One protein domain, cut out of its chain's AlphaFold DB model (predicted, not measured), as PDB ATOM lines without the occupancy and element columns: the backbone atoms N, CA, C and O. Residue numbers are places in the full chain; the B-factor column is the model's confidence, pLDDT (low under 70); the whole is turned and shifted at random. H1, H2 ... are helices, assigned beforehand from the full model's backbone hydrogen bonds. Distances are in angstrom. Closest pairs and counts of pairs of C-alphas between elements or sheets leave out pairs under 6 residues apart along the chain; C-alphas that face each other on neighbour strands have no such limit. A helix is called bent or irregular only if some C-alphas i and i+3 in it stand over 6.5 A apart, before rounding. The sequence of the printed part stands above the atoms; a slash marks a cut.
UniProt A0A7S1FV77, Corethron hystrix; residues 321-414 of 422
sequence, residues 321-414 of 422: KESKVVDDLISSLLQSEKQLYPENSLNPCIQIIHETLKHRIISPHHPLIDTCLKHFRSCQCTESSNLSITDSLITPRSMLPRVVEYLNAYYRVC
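This is residues 321 to 414 of the 422 residues of a protein of Corethron hystrix (UniProt A0A7S1FV77). The longest helix, H2, makes one end of an elongated, open shape, and H1 and H5, side by side, make the other; links with the short H3 and H4 run between, and residues 374 to 385 stick out. The printed part has 94 residues with five named helices, H1 to H5 in order, and no named strand: all helix. It is only just loose, close to extended, with a radius of gyration of the C-alphas of 18.2 A and spans of 58 by 30 by 22 A.

H2, residues 348 to 362, is close to but not clearly touching H4, residues 387 to 391; their closest C-alphas, Pro 348 and Ile 389, are 6.8 A apart. H1, residues 321 to 333, touches H5, residues 400 to 413, at a shallow tilt of 13 degrees, opposite ways; their closest C-alphas, Leu 329 and Tyr 406, are 5.5 A apart. H3, residues 373 to 377, touches no helix. Each O i to N i+4 pair is within hydrogen-bond range in H1, H2 and H4, against 8 of 10 in H5 and 0 of 1 in H3, where 1 of 2 O i to N i+3 pairs is.

H2 is 21.3 A long, from C-alpha 348 at (21.394, 13.661, 31.679); H5, 20.0 A, ends at C-alpha 413 (-7.385, -1.119, 46.481). H1 is 18.4 A long. H3 is only just irregular: C-alphas 374 and 377 are 6.7 A apart.

The printed part has no cut; the H1 to H2 link is long. Residues 335 to 340 and 370 to 392 have pLDDT under 70.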
ATOM      1  N   LYS A 321     -11.583  -6.269  40.679       85.44
ATOM      2  CA  LYS A 321     -11.505  -4.844  41.044       85.44
ATOM      3  C   LYS A 321     -10.098  -4.270  40.859       85.44
ATOM      4  O   LYS A 321      -9.979  -3.126  40.443       85.44
ATOM      5  N   GLU A 322      -9.061  -5.049  41.159       85.88
ATOM      6  CA  GLU A 322      -7.664  -4.642  40.976       85.88
ATOM      7  C   GLU A 322      -7.325  -4.544  39.492       85.88
ATOM      8  O   GLU A 322      -6.798  -3.518  39.077       85.88
ATOM      9  N   SER A 323      -7.715  -5.548  38.695       88.69
ATOM     10  CA  SER A 323      -7.521  -5.525  37.238       88.69
ATOM     11  C   SER A 323      -8.143  -4.276  36.624       88.69
ATOM     12  O   SER A 323      -7.445  -3.532  35.956       88.69
ATOM     13  N   LYS A 324      -9.407  -3.965  36.949       90.75
ATOM     14  CA  LYS A 324     -10.090  -2.771  36.423       90.75
ATOM     15  C   LYS A 324      -9.364  -1.469  36.757       90.75
ATOM     16  O   LYS A 324      -9.191  -0.632  35.886       90.75
ATOM     17  N   VAL A 325      -8.907  -1.305  38.000       90.94
ATOM     18  CA  VAL A 325      -8.173  -0.093  38.402       90.94
ATOM     19  C   VAL A 325      -6.813  -0.005  37.704       90.94
ATOM     20  O   VAL A 325      -6.366   1.093  37.376       90.94
ATOM     21  N   VAL A 326      -6.154  -1.140  37.461       90.56
ATOM     22  CA  VAL A 326      -4.912  -1.199  36.680       90.56
ATOM     23  C   VAL A 326      -5.176  -0.884  35.207       90.56
ATOM     24  O   VAL A 326      -4.424  -0.105  34.633       90.56
ATOM     25  N   ASP A 327      -6.249  -1.404  34.617       91.81
ATOM     26  CA  ASP A 327      -6.644  -1.140  33.230       91.81
ATOM     27  C   ASP A 327      -6.993   0.341  33.019       91.81
ATOM     28  O   ASP A 327      -6.532   0.958  32.054       91.81
ATOM     29  N   ASP A 328      -7.731   0.945  33.956       90.62
ATOM     30  CA  ASP A 328      -8.038   2.380  33.966       90.62
ATOM     31  C   ASP A 328      -6.752   3.216  34.096       90.62
ATOM     32  O   ASP A 328      -6.561   4.208  33.387       90.62
ATOM     33  N   LEU A 329      -5.820   2.787  34.959       90.50
ATOM     34  CA  LEU A 329      -4.521   3.438  35.124       90.50
ATOM     35  C   LEU A 329      -3.671   3.333  33.849       90.50
ATOM     36  O   LEU A 329      -3.128   4.348  33.411       90.50
ATOM     37  N   ILE A 330      -3.578   2.151  33.234       90.62
ATOM     38  CA  ILE A 330      -2.871   1.934  31.964       90.62
ATOM     39  C   ILE A 330      -3.489   2.818  30.885       90.62
ATOM     40  O   ILE A 330      -2.759   3.537  30.214       90.62
ATOM     41  N   SER A 331      -4.818   2.844  30.776       88.12
ATOM     42  CA  SER A 331      -5.543   3.677  29.811       88.12
ATOM     43  C   SER A 331      -5.289   5.172  30.029       88.12
ATOM     44  O   SER A 331      -5.169   5.922  29.064       88.12
ATOM     45  N   SER A 332      -5.149   5.614  31.285       86.81
ATOM     46  CA  SER A 332      -4.802   7.005  31.613       86.81
ATOM     47  C   SER A 332      -3.350   7.375  31.271       86.81
ATOM     48  O   SER A 332      -3.064   8.540  30.989       86.81
ATOM     49  N   LEU A 333      -2.442   6.389  31.305       83.06
ATOM     50  CA  LEU A 333      -1.014   6.531  31.006       83.06
ATOM     51  C   LEU A 333      -0.694   6.319  29.521       83.06
ATOM     52  O   LEU A 333       0.346   6.782  29.051       83.06
ATOM     53  N   LEU A 334      -1.559   5.613  28.791       81.31
ATOM     54  CA  LEU A 334      -1.394   5.344  27.372       81.31
ATOM     55  C   LEU A 334      -1.591   6.647  26.593       81.31
ATOM     56  O   LEU A 334      -2.679   7.217  26.525       81.31
ATOM     57  N   GLN A 335      -0.504   7.140  26.020       67.81
ATOM     58  CA  GLN A 335      -0.477   8.406  25.305       67.81
ATOM     59  C   GLN A 335      -0.494   8.175  23.790       67.81
ATOM     60  O   GLN A 335      -0.050   7.133  23.310       67.81
ATOM     61  N   SER A 336      -0.918   9.179  23.012       60.12
ATOM     62  CA  SER A 336      -0.584   9.214  21.585       60.12
ATOM     63  C   SER A 336       0.936   9.331  21.432       60.12
ATOM     64  O   SER A 336       1.577  10.107  22.148       60.12
ATOM     65  N   GLU A 337       1.505   8.563  20.501       55.72
ATOM     66  CA  GLU A 337       2.940   8.253  20.333       55.72
ATOM     67  C   GLU A 337       3.895   9.466  20.245       55.72
ATOM     68  O   GLU A 337       5.107   9.298  20.234       55.72
ATOM     69  N   LYS A 338       3.380  10.702  20.201       57.75
ATOM     70  CA  LYS A 338       4.113  11.904  19.786       57.75
ATOM     71  C   LYS A 338       4.751  12.758  20.892       57.75
ATOM     72  O   LYS A 338       5.474  13.683  20.540       57.75
ATOM     73  N   GLN A 339       4.501  12.530  22.190       61.81
ATOM     74  CA  GLN A 339       5.031  13.438  23.247       61.81
ATOM     75  C   GLN A 339       6.197  12.869  24.074       61.81
ATOM     76  O   GLN A 339       6.840  13.627  24.794       61.81
ATOM     77  N   LEU A 340       6.511  11.573  23.967       66.75
ATOM     78  CA  LEU A 340       7.595  10.930  24.722       66.75
ATOM     79  C   LEU A 340       8.496  10.128  23.775       66.75
ATOM     80  O   LEU A 340       8.289   8.938  23.568       66.75
ATOM     81  N   TYR A 341       9.520  10.781  23.221       71.12
ATOM     82  CA  TYR A 341      10.567  10.127  22.428       71.12
ATOM     83  C   TYR A 341      11.877  10.074  23.221       71.12
ATOM     84  O   TYR A 341      12.705  10.979  23.084       71.12
ATOM     85  N   PRO A 342      12.107   9.031  24.044       73.44
ATOM     86  CA  PRO A 342      13.338   8.919  24.826       73.44
ATOM     87  C   PRO A 342      14.588   8.829  23.940       73.44
ATOM     88  O   PRO A 342      15.672   9.210  24.372       73.44
ATOM     89  N   GLU A 343      14.447   8.378  22.692       74.56
ATOM     90  CA  GLU A 343      15.534   8.310  21.706       74.56
ATOM     91  C   GLU A 343      16.087   9.689  21.321       74.56
ATOM     92  O   GLU A 343      17.273   9.820  21.009       74.56
ATOM     93  N   ASN A 344      15.241  10.719  21.394       72.75
ATOM     94  CA  ASN A 344      15.609  12.106  21.117       72.75
ATOM     95  C   ASN A 344      16.131  12.831  22.367       72.75
ATOM     96  O   ASN A 344      16.623  13.958  22.280       72.75
ATOM     97  N   SER A 345      16.046  12.196  23.537       77.12
ATOM     98  CA  SER A 345      16.525  12.765  24.790       77.12
ATOM     99  C   SER A 345      18.020  12.521  24.980       77.12
ATOM    100  O   SER A 345      18.568  11.446  24.724       77.12
ATOM    101  N   LEU A 346      18.705  13.543  25.480       79.31
ATOM    102  CA  LEU A 346      20.116  13.457  25.830       79.31
ATOM    103  C   LEU A 346      20.331  12.685  27.134       79.31
ATOM    104  O   LEU A 346      19.495  12.681  28.032       79.31
ATOM    105  N   ASN A 347      21.511  12.072  27.275       83.12
ATOM    106  CA  ASN A 347      21.893  11.452  28.540       83.12
ATOM    107  C   ASN A 347      22.132  12.545  29.607       83.12
ATOM    108  O   ASN A 347      23.113  13.295  29.481       83.12
ATOM    109  N   PRO A 348      21.322  12.597  30.682       82.50
ATOM    110  CA  PRO A 348      21.394  13.661  31.679       82.50
ATOM    111  C   PRO A 348      22.712  13.656  32.445       82.50
ATOM    112  O   PRO A 348      23.252  14.713  32.755       82.50
ATOM    113  N   CYS A 349      23.310  12.485  32.686       83.25
ATOM    114  CA  CYS A 349      24.588  12.392  33.390       83.25
ATOM    115  C   CYS A 349      25.694  13.161  32.657       83.25
ATOM    116  O   CYS A 349      26.549  13.777  33.285       83.25
ATOM    117  N   ILE A 350      25.682  13.137  31.322       85.00
ATOM    118  CA  ILE A 350      26.675  13.846  30.511       85.00
ATOM    119  C   ILE A 350      26.409  15.354  30.546       85.00
ATOM    120  O   ILE A 350      27.355  16.130  30.671       85.00
ATOM    121  N   GLN A 351      25.141  15.768  30.483       82.56
ATOM    122  CA  GLN A 351      24.759  17.179  30.585       82.56
ATOM    123  C   GLN A 351      25.187  17.779  31.928       82.56
ATOM    124  O   GLN A 351      25.890  18.786  31.934       82.56
ATOM    125  N   ILE A 352      24.880  17.098  33.037       84.25
ATOM    126  CA  ILE A 352      25.251  17.514  34.399       84.25
ATOM    127  C   ILE A 352      26.768  17.669  34.531       84.25
ATOM    128  O   ILE A 352      27.246  18.642  35.115       84.25
ATOM    129  N   ILE A 353      27.550  16.740  33.970       85.94
ATOM    130  CA  ILE A 353      29.016  16.842  33.974       85.94
ATOM    131  C   ILE A 353      29.464  18.102  33.230       85.94
ATOM    132  O   ILE A 353      30.287  18.852  33.748       85.94
ATOM    133  N   HIS A 354      28.939  18.358  32.030       85.94
ATOM    134  CA  HIS A 354      29.320  19.538  31.255       85.94
ATOM    135  C   HIS A 354      28.902  20.845  31.927       85.94
ATOM    136  O   HIS A 354      29.670  21.803  31.909       85.94
ATOM    137  N   GLU A 355      27.722  20.887  32.529       84.62
ATOM    138  CA  GLU A 355      27.232  22.046  33.268       84.62
ATOM    139  C   GLU A 355      28.091  22.310  34.508       84.62
ATOM    140  O   GLU A 355      28.623  23.406  34.680       84.62
ATOM    141  N   THR A 356      28.370  21.268  35.294       85.81
ATOM    142  CA  THR A 356      29.266  21.354  36.454       85.81
ATOM    143  C   THR A 356      30.662  21.831  36.046       85.81
ATOM    144  O   THR A 356      31.263  22.654  36.736       85.81
ATOM    145  N   LEU A 357      31.193  21.345  34.917       87.44
ATOM    146  CA  LEU A 357      32.480  21.796  34.388       87.44
ATOM    147  C   LEU A 357      32.445  23.278  34.002       87.44
ATOM    148  O   LEU A 357      33.365  23.999  34.373       87.44
ATOM    149  N   LYS A 358      31.394  23.752  33.318       87.62
ATOM    150  CA  LYS A 358      31.236  25.176  32.976       87.62
ATOM    151  C   LYS A 358      31.248  26.051  34.231       87.62
ATOM    152  O   LYS A 358      32.021  27.006  34.291       87.62
ATOM    153  N   HIS A 359      30.477  25.683  35.256       87.12
ATOM    154  CA  HIS A 359      30.452  26.425  36.518       87.12
ATOM    155  C   HIS A 359      31.798  26.395  37.240       87.12
ATOM    156  O   HIS A 359      32.243  27.429  37.727       87.12
ATOM    157  N   ARG A 360      32.490  25.249  37.265       85.12
ATOM    158  CA  ARG A 360      33.807  25.133  37.910       85.12
ATOM    159  C   ARG A 360      34.934  25.846  37.169       85.12
ATOM    160  O   ARG A 360      35.880  26.283  37.815       85.12
ATOM    161  N   ILE A 361      34.847  25.969  35.843       86.19
ATOM    162  CA  ILE A 361      35.807  26.748  35.048       86.19
ATOM    163  C   ILE A 361      35.683  28.237  35.386       86.19
ATOM    164  O   ILE A 361      36.697  28.906  35.559       86.19
ATOM    165  N   ILE A 362      34.453  28.742  35.516       90.06
ATOM    166  CA  ILE A 362      34.189  30.145  35.869       90.06
ATOM    167  C   ILE A 362      34.463  30.396  37.359       90.06
ATOM    168  O   ILE A 362      34.958  31.450  37.747       90.06
ATOM    169  N   SER A 363      34.129  29.434  38.219       86.62
ATOM    170  CA  SER A 363      34.213  29.546  39.674       86.62
ATOM    171  C   SER A 363      34.750  28.243  40.286       86.62
ATOM    172  O   SER A 363      33.977  27.318  40.542       86.62
ATOM    173  N   PRO A 364      36.063  28.157  40.587       82.06
ATOM    174  CA  PRO A 364      36.716  26.922  41.045       82.06
ATOM    175  C   PRO A 364      36.139  26.303  42.324       82.06
ATOM    176  O   PRO A 364      36.234  25.093  42.526       82.06
ATOM    177  N   HIS A 365      35.541  27.126  43.189       81.81
ATOM    178  CA  HIS A 365      34.954  26.707  44.465       81.81
ATOM    179  C   HIS A 365      33.430  26.537  44.412       81.81
ATOM    180  O   HIS A 365      32.809  26.350  45.457       81.81
ATOM    181  N   HIS A 366      32.815  26.592  43.225       81.06
ATOM    182  CA  HIS A 366      31.381  26.360  43.097       81.06
ATOM    183  C   HIS A 366      31.030  24.925  43.544       81.06
ATOM    184  O   HIS A 366      31.725  23.975  43.138       81.06
ATOM    185  N   PRO A 367      29.990  24.741  44.384       81.31
ATOM    186  CA  PRO A 367      29.536  23.416  44.782       81.31
ATOM    187  C   PRO A 367      29.160  22.580  43.555       81.31
ATOM    188  O   PRO A 367      28.928  23.089  42.460       81.31
ATOM    189  N   LEU A 368      29.156  21.260  43.721       79.81
ATOM    190  CA  LEU A 368      28.632  20.388  42.675       79.81
ATOM    191  C   LEU A 368      27.137  20.662  42.501       79.81
ATOM    192  O   LEU A 368      26.451  20.974  43.472       79.81
ATOM    193  N   ILE A 369      26.646  20.531  41.269       72.12
ATOM    194  CA  ILE A 369      25.213  20.621  40.999       72.12
ATOM    195  C   ILE A 369      24.546  19.435  41.695       72.12
ATOM    196  O   ILE A 369      24.761  18.279  41.321       72.12
ATOM    197  N   ASP A 370      23.755  19.720  42.727       62.50
ATOM    198  CA  ASP A 370      22.977  18.710  43.430       62.50
ATOM    199  C   ASP A 370      21.796  18.291  42.553       62.50
ATOM    200  O   ASP A 370      20.734  18.903  42.549       62.50
ATOM    201  N   THR A 371      21.957  17.188  41.825       55.50
ATOM    202  CA  THR A 371      20.857  16.544  41.087       55.50
ATOM    203  C   THR A 371      20.013  15.638  41.971       55.50
ATOM    204  O   THR A 371      19.183  14.871  41.482       55.50
ATOM    205  N   CYS A 372      20.231  15.675  43.288       45.09
ATOM    206  CA  CYS A 372      19.361  14.970  44.205       45.09
ATOM    207  C   CYS A 372      17.954  15.549  44.063       45.09
ATOM    208  O   CYS A 372      17.746  16.746  44.252       45.09
ATOM    209  N   LEU A 373      16.988  14.661  43.838       46.19
ATOM    210  CA  LEU A 373      15.533  14.854  43.867       46.19
ATOM    211  C   LEU A 373      14.998  15.514  45.172       46.19
ATOM    212  O   LEU A 373      13.807  15.458  45.459       46.19
ATOM    213  N   LYS A 374      15.849  16.125  46.007       39.78
ATOM    214  CA  LYS A 374      15.493  16.855  47.229       39.78
ATOM    215  C   LYS A 374      14.689  18.128  46.935       39.78
ATOM    216  O   LYS A 374      13.904  18.529  47.786       39.78
ATOM    217  N   HIS A 375      14.797  18.702  45.733       37.66
ATOM    218  CA  HIS A 375      14.009  19.875  45.325       37.66
ATOM    219  C   HIS A 375      12.545  19.575  44.951       37.66
ATOM    220  O   HIS A 375      11.761  20.506  44.790       37.66
ATOM    221  N   PHE A 376      12.113  18.307  44.895       41.28
ATOM    222  CA  PHE A 376      10.714  17.980  44.568       41.28
ATOM    223  C   PHE A 376       9.697  18.425  45.631       41.28
ATOM    224  O   PHE A 376       8.499  18.395  45.366       41.28
ATOM    225  N   ARG A 377      10.136  18.831  46.831       31.66
ATOM    226  CA  ARG A 377       9.227  19.210  47.926       31.66
ATOM    227  C   ARG A 377       9.076  20.713  48.167       31.66
ATOM    228  O   ARG A 377       8.248  21.064  48.999       31.66
ATOM    229  N   SER A 378       9.818  21.595  47.490       32.38
ATOM    230  CA  SER A 378       9.845  23.015  47.896       32.38
ATOM    231  C   SER A 378       9.915  24.060  46.782       32.38
ATOM    232  O   SER A 378      10.246  25.203  47.072       32.38
ATOM    233  N   CYS A 379       9.590  23.746  45.527       30.77
ATOM    234  CA  CYS A 379       9.540  24.781  44.487       30.77
ATOM    235  C   CYS A 379       8.136  25.387  44.355       30.77
ATOM    236  O   CYS A 379       7.410  25.117  43.402       30.77
ATOM    237  N   GLN A 380       7.786  26.253  45.308       31.02
ATOM    238  CA  GLN A 380       7.109  27.506  44.975       31.02
ATOM    239  C   GLN A 380       8.224  28.535  44.744       31.02
ATOM    240  O   GLN A 380       8.924  28.892  45.680       31.02
ATOM    241  N   CYS A 381       8.413  28.925  43.482       31.83
ATOM    242  CA  CYS A 381       9.139  30.111  43.017       31.83
ATOM    243  C   CYS A 381      10.567  30.359  43.557       31.83
ATOM    244  O   CYS A 381      10.726  30.919  44.632       31.83
ATOM    245  N   THR A 382      11.590  30.139  42.723       28.73
ATOM    246  CA  THR A 382      12.682  31.117  42.525       28.73
ATOM    247  C   THR A 382      13.306  30.940  41.141       28.73
ATOM    248  O   THR A 382      13.683  29.846  40.720       28.73
ATOM    249  N   GLU A 383      13.391  32.047  40.412       36.12
ATOM    250  CA  GLU A 383      14.042  32.177  39.115       36.12
ATOM    251  C   GLU A 383      15.563  32.034  39.281       36.12
ATOM    252  O   GLU A 383      16.251  32.964  39.687       36.12
ATOM    253  N   SER A 384      16.111  30.851  38.999       34.34
ATOM    254  CA  SER A 384      17.523  30.705  38.611       34.34
ATOM    255  C   SER A 384      17.767  29.389  37.858       34.34
ATOM    256  O   SER A 384      17.978  28.319  38.420       34.34
ATOM    257  N   SER A 385      17.663  29.502  36.532       38.84
ATOM    258  CA  SER A 385      18.460  28.850  35.474       38.84
ATOM    259  C   SER A 385      18.689  27.329  35.396       38.84
ATOM    260  O   SER A 385      19.255  26.919  34.390       38.84
ATOM    261  N   ASN A 386      18.234  26.475  36.318       46.09
ATOM    262  CA  ASN A 386      18.522  25.024  36.247       46.09
ATOM    263  C   ASN A 386      17.293  24.133  35.965       46.09
ATOM    264  O   ASN A 386      17.362  22.912  36.092       46.09
ATOM    265  N   LEU A 387      16.173  24.718  35.524       48.69
ATOM    266  CA  LEU A 387      14.929  23.989  35.214       48.69
ATOM    267  C   LEU A 387      15.015  23.098  33.949       48.69
ATOM    268  O   LEU A 387      14.200  22.204  33.757       48.69
ATOM    269  N   SER A 388      16.019  23.300  33.090       58.78
ATOM    270  CA  SER A 388      16.034  22.758  31.719       58.78
ATOM    271  C   SER A 388      16.304  21.247  31.615       58.78
ATOM    272  O   SER A 388      15.720  20.567  30.771       58.78
ATOM    273  N   ILE A 389      17.161  20.680  32.475       58.81
ATOM    274  CA  ILE A 389      17.554  19.263  32.349       58.81
ATOM    275  C   ILE A 389      16.468  18.341  32.904       58.81
ATOM    276  O   ILE A 389      16.129  17.334  32.281       58.81
ATOM    277  N   THR A 390      15.896  18.674  34.063       60.41
ATOM    278  CA  THR A 390      14.892  17.821  34.709       60.41
ATOM    279  C   THR A 390      13.559  17.837  33.978       60.41
ATOM    280  O   THR A 390      12.946  16.781  33.865       60.41
ATOM    281  N   ASP A 391      13.144  18.978  33.417       63.38
ATOM    282  CA  ASP A 391      11.891  19.074  32.657       63.38
ATOM    283  C   ASP A 391      11.881  18.135  31.431       63.38
ATOM    284  O   ASP A 391      10.824  17.649  31.043       63.38
ATOM    285  N   SER A 392      13.053  17.790  30.877       64.75
ATOM    286  CA  SER A 392      13.181  16.875  29.731       64.75
ATOM    287  C   SER A 392      12.986  15.383  30.048       64.75
ATOM    288  O   SER A 392      12.732  14.588  29.144       64.75
ATOM    289  N   LEU A 393      13.131  14.991  31.318       70.44
ATOM    290  CA  LEU A 393      12.975  13.606  31.786       70.44
ATOM    291  C   LEU A 393      11.635  13.370  32.484       70.44
ATOM    292  O   LEU A 393      11.286  12.229  32.789       70.44
ATOM    293  N   ILE A 394      10.922  14.449  32.803       71.44
ATOM    294  CA  ILE A 394       9.655  14.396  33.516       71.44
ATOM    295  C   ILE A 394       8.540  14.103  32.511       71.44
ATOM    296  O   ILE A 394       8.516  14.621  31.396       71.44
ATOM    297  N   THR A 395       7.590  13.265  32.922       72.38
ATOM    298  CA  THR A 395       6.353  13.048  32.168       72.38
ATOM    299  C   THR A 395       5.637  14.382  31.939       72.38
ATOM    300  O   THR A 395       5.515  15.147  32.900       72.38
ATOM    301  N   PRO A 396       5.112  14.657  30.731       75.19
ATOM    302  CA  PRO A 396       4.392  15.889  30.431       75.19
ATOM    303  C   PRO A 396       3.427  16.306  31.548       75.19
ATOM    304  O   PRO A 396       2.630  15.499  32.034       75.19
ATOM    305  N   ARG A 397       3.478  17.582  31.958       76.06
ATOM    306  CA  ARG A 397       2.663  18.108  33.075       76.06
ATOM    307  C   ARG A 397       1.155  17.953  32.837       76.06
ATOM    308  O   ARG A 397       0.398  17.890  33.798       76.06
ATOM    309  N   SER A 398       0.732  17.829  31.579       76.25
ATOM    310  CA  SER A 398      -0.643  17.517  31.171       76.25
ATOM    311  C   SER A 398      -1.135  16.139  31.636       76.25
ATOM    312  O   SER A 398      -2.343  15.955  31.784       76.25
ATOM    313  N   MET A 399      -0.235  15.180  31.885       75.56
ATOM    314  CA  MET A 399      -0.595  13.818  32.304       75.56
ATOM    315  C   MET A 399      -0.800  13.692  33.810       75.56
ATOM    316  O   MET A 399      -1.701  12.983  34.252       75.56
ATOM    317  N   LEU A 400       0.000  14.404  34.606       80.00
ATOM    318  CA  LEU A 400      -0.041  14.323  36.066       80.00
ATOM    319  C   LEU A 400      -1.453  14.483  36.664       80.00
ATOM    320  O   LEU A 400      -1.838  13.611  37.439       80.00
ATOM    321  N   PRO A 401      -2.268  15.500  36.309       81.81
ATOM    322  CA  PRO A 401      -3.594  15.653  36.908       81.81
ATOM    323  C   PRO A 401      -4.542  14.496  36.569       81.81
ATOM    324  O   PRO A 401      -5.336  14.107  37.417       81.81
ATOM    325  N   ARG A 402      -4.425  13.900  35.374       80.44
ATOM    326  CA  ARG A 402      -5.254  12.753  34.962       80.44
ATOM    327  C   ARG A 402      -4.897  11.497  35.750       80.44
ATOM    328  O   ARG A 402      -5.774  10.768  36.187       80.44
ATOM    329  N   VAL A 403      -3.603  11.260  35.940       85.25
ATOM    330  CA  VAL A 403      -3.076  10.029  36.544       85.25
ATOM    331  C   VAL A 403      -3.248  10.018  38.067       85.25
ATOM    332  O   VAL A 403      -3.409   8.954  38.662       85.25
ATOM    333  N   VAL A 404      -3.236  11.186  38.722       87.94
ATOM    334  CA  VAL A 404      -3.341  11.295  40.190       87.94
ATOM    335  C   VAL A 404      -4.631  10.670  40.726       87.94
ATOM    336  O   VAL A 404      -4.592   9.998  41.758       87.94
ATOM    337  N   GLU A 405      -5.759  10.841  40.037       87.12
ATOM    338  CA  GLU A 405      -7.040  10.259  40.455       87.12
ATOM    339  C   GLU A 405      -6.995   8.723  40.449       87.12
ATOM    340  O   GLU A 405      -7.322   8.090  41.459       87.12
ATOM    341  N   TYR A 406      -6.489   8.122  39.369       88.25
ATOM    342  CA  TYR A 406      -6.362   6.666  39.233       88.25
ATOM    343  C   TYR A 406      -5.290   6.072  40.150       88.25
ATOM    344  O   TYR A 406      -5.493   5.005  40.727       88.25
ATOM    345  N   LEU A 407      -4.176   6.777  40.377       89.00
ATOM    346  CA  LEU A 407      -3.172   6.359  41.361       89.00
ATOM    347  C   LEU A 407      -3.750   6.331  42.778       89.00
ATOM    348  O   LEU A 407      -3.502   5.389  43.528       89.00
ATOM    349  N   ASN A 408      -4.548   7.333  43.148       89.31
ATOM    350  CA  ASN A 408      -5.220   7.352  44.445       89.31
ATOM    351  C   ASN A 408      -6.229   6.203  44.578       89.31
ATOM    352  O   ASN A 408      -6.337   5.614  45.656       89.31
ATOM    353  N   ALA A 409      -6.936   5.852  43.501       87.81
ATOM    354  CA  ALA A 409      -7.792   4.670  43.469       87.81
ATOM    355  C   ALA A 409      -6.977   3.375  43.650       87.81
ATOM    356  O   ALA A 409      -7.333   2.546  44.488       87.81
ATOM    357  N   TYR A 410      -5.837   3.244  42.966       89.12
ATOM    358  CA  TYR A 410      -4.935   2.097  43.096       89.12
ATOM    359  C   TYR A 410      -4.421   1.916  44.529       89.12
ATOM    360  O   TYR A 410      -4.519   0.824  45.083       89.12
ATOM    361  N   TYR A 411      -3.959   2.986  45.186       89.19
ATOM    362  CA  TYR A 411      -3.483   2.908  46.574       89.19
ATOM    363  C   TYR A 411      -4.565   2.487  47.576       89.19
ATOM    364  O   TYR A 411      -4.239   1.911  48.615       89.19
ATOM    365  N   ARG A 412      -5.843   2.765  47.287       88.38
ATOM    366  CA  ARG A 412      -6.966   2.328  48.131       88.38
ATOM    367  C   ARG A 412      -7.257   0.837  47.981       88.38
ATOM    368  O   ARG A 412      -7.649   0.211  48.960       88.38
ATOM    369  N   VAL A 413      -7.088   0.290  46.779       87.44
ATOM    370  CA  VAL A 413      -7.385  -1.119  46.481       87.44
ATOM    371  C   VAL A 413      -6.192  -2.028  46.803       87.44
ATOM    372  O   VAL A 413      -6.393  -3.108  47.350       87.44
ATOM    373  N   CYS A 414      -4.960  -1.567  46.563       83.94
ATOM    374  CA  CYS A 414      -3.722  -2.336  46.724       83.94
ATOM    375  C   CYS A 414      -2.835  -1.774  47.859       83.94
ATOM    376  O   CYS A 414      -1.879  -1.034  47.595       83.94
TER     377      CYS A 414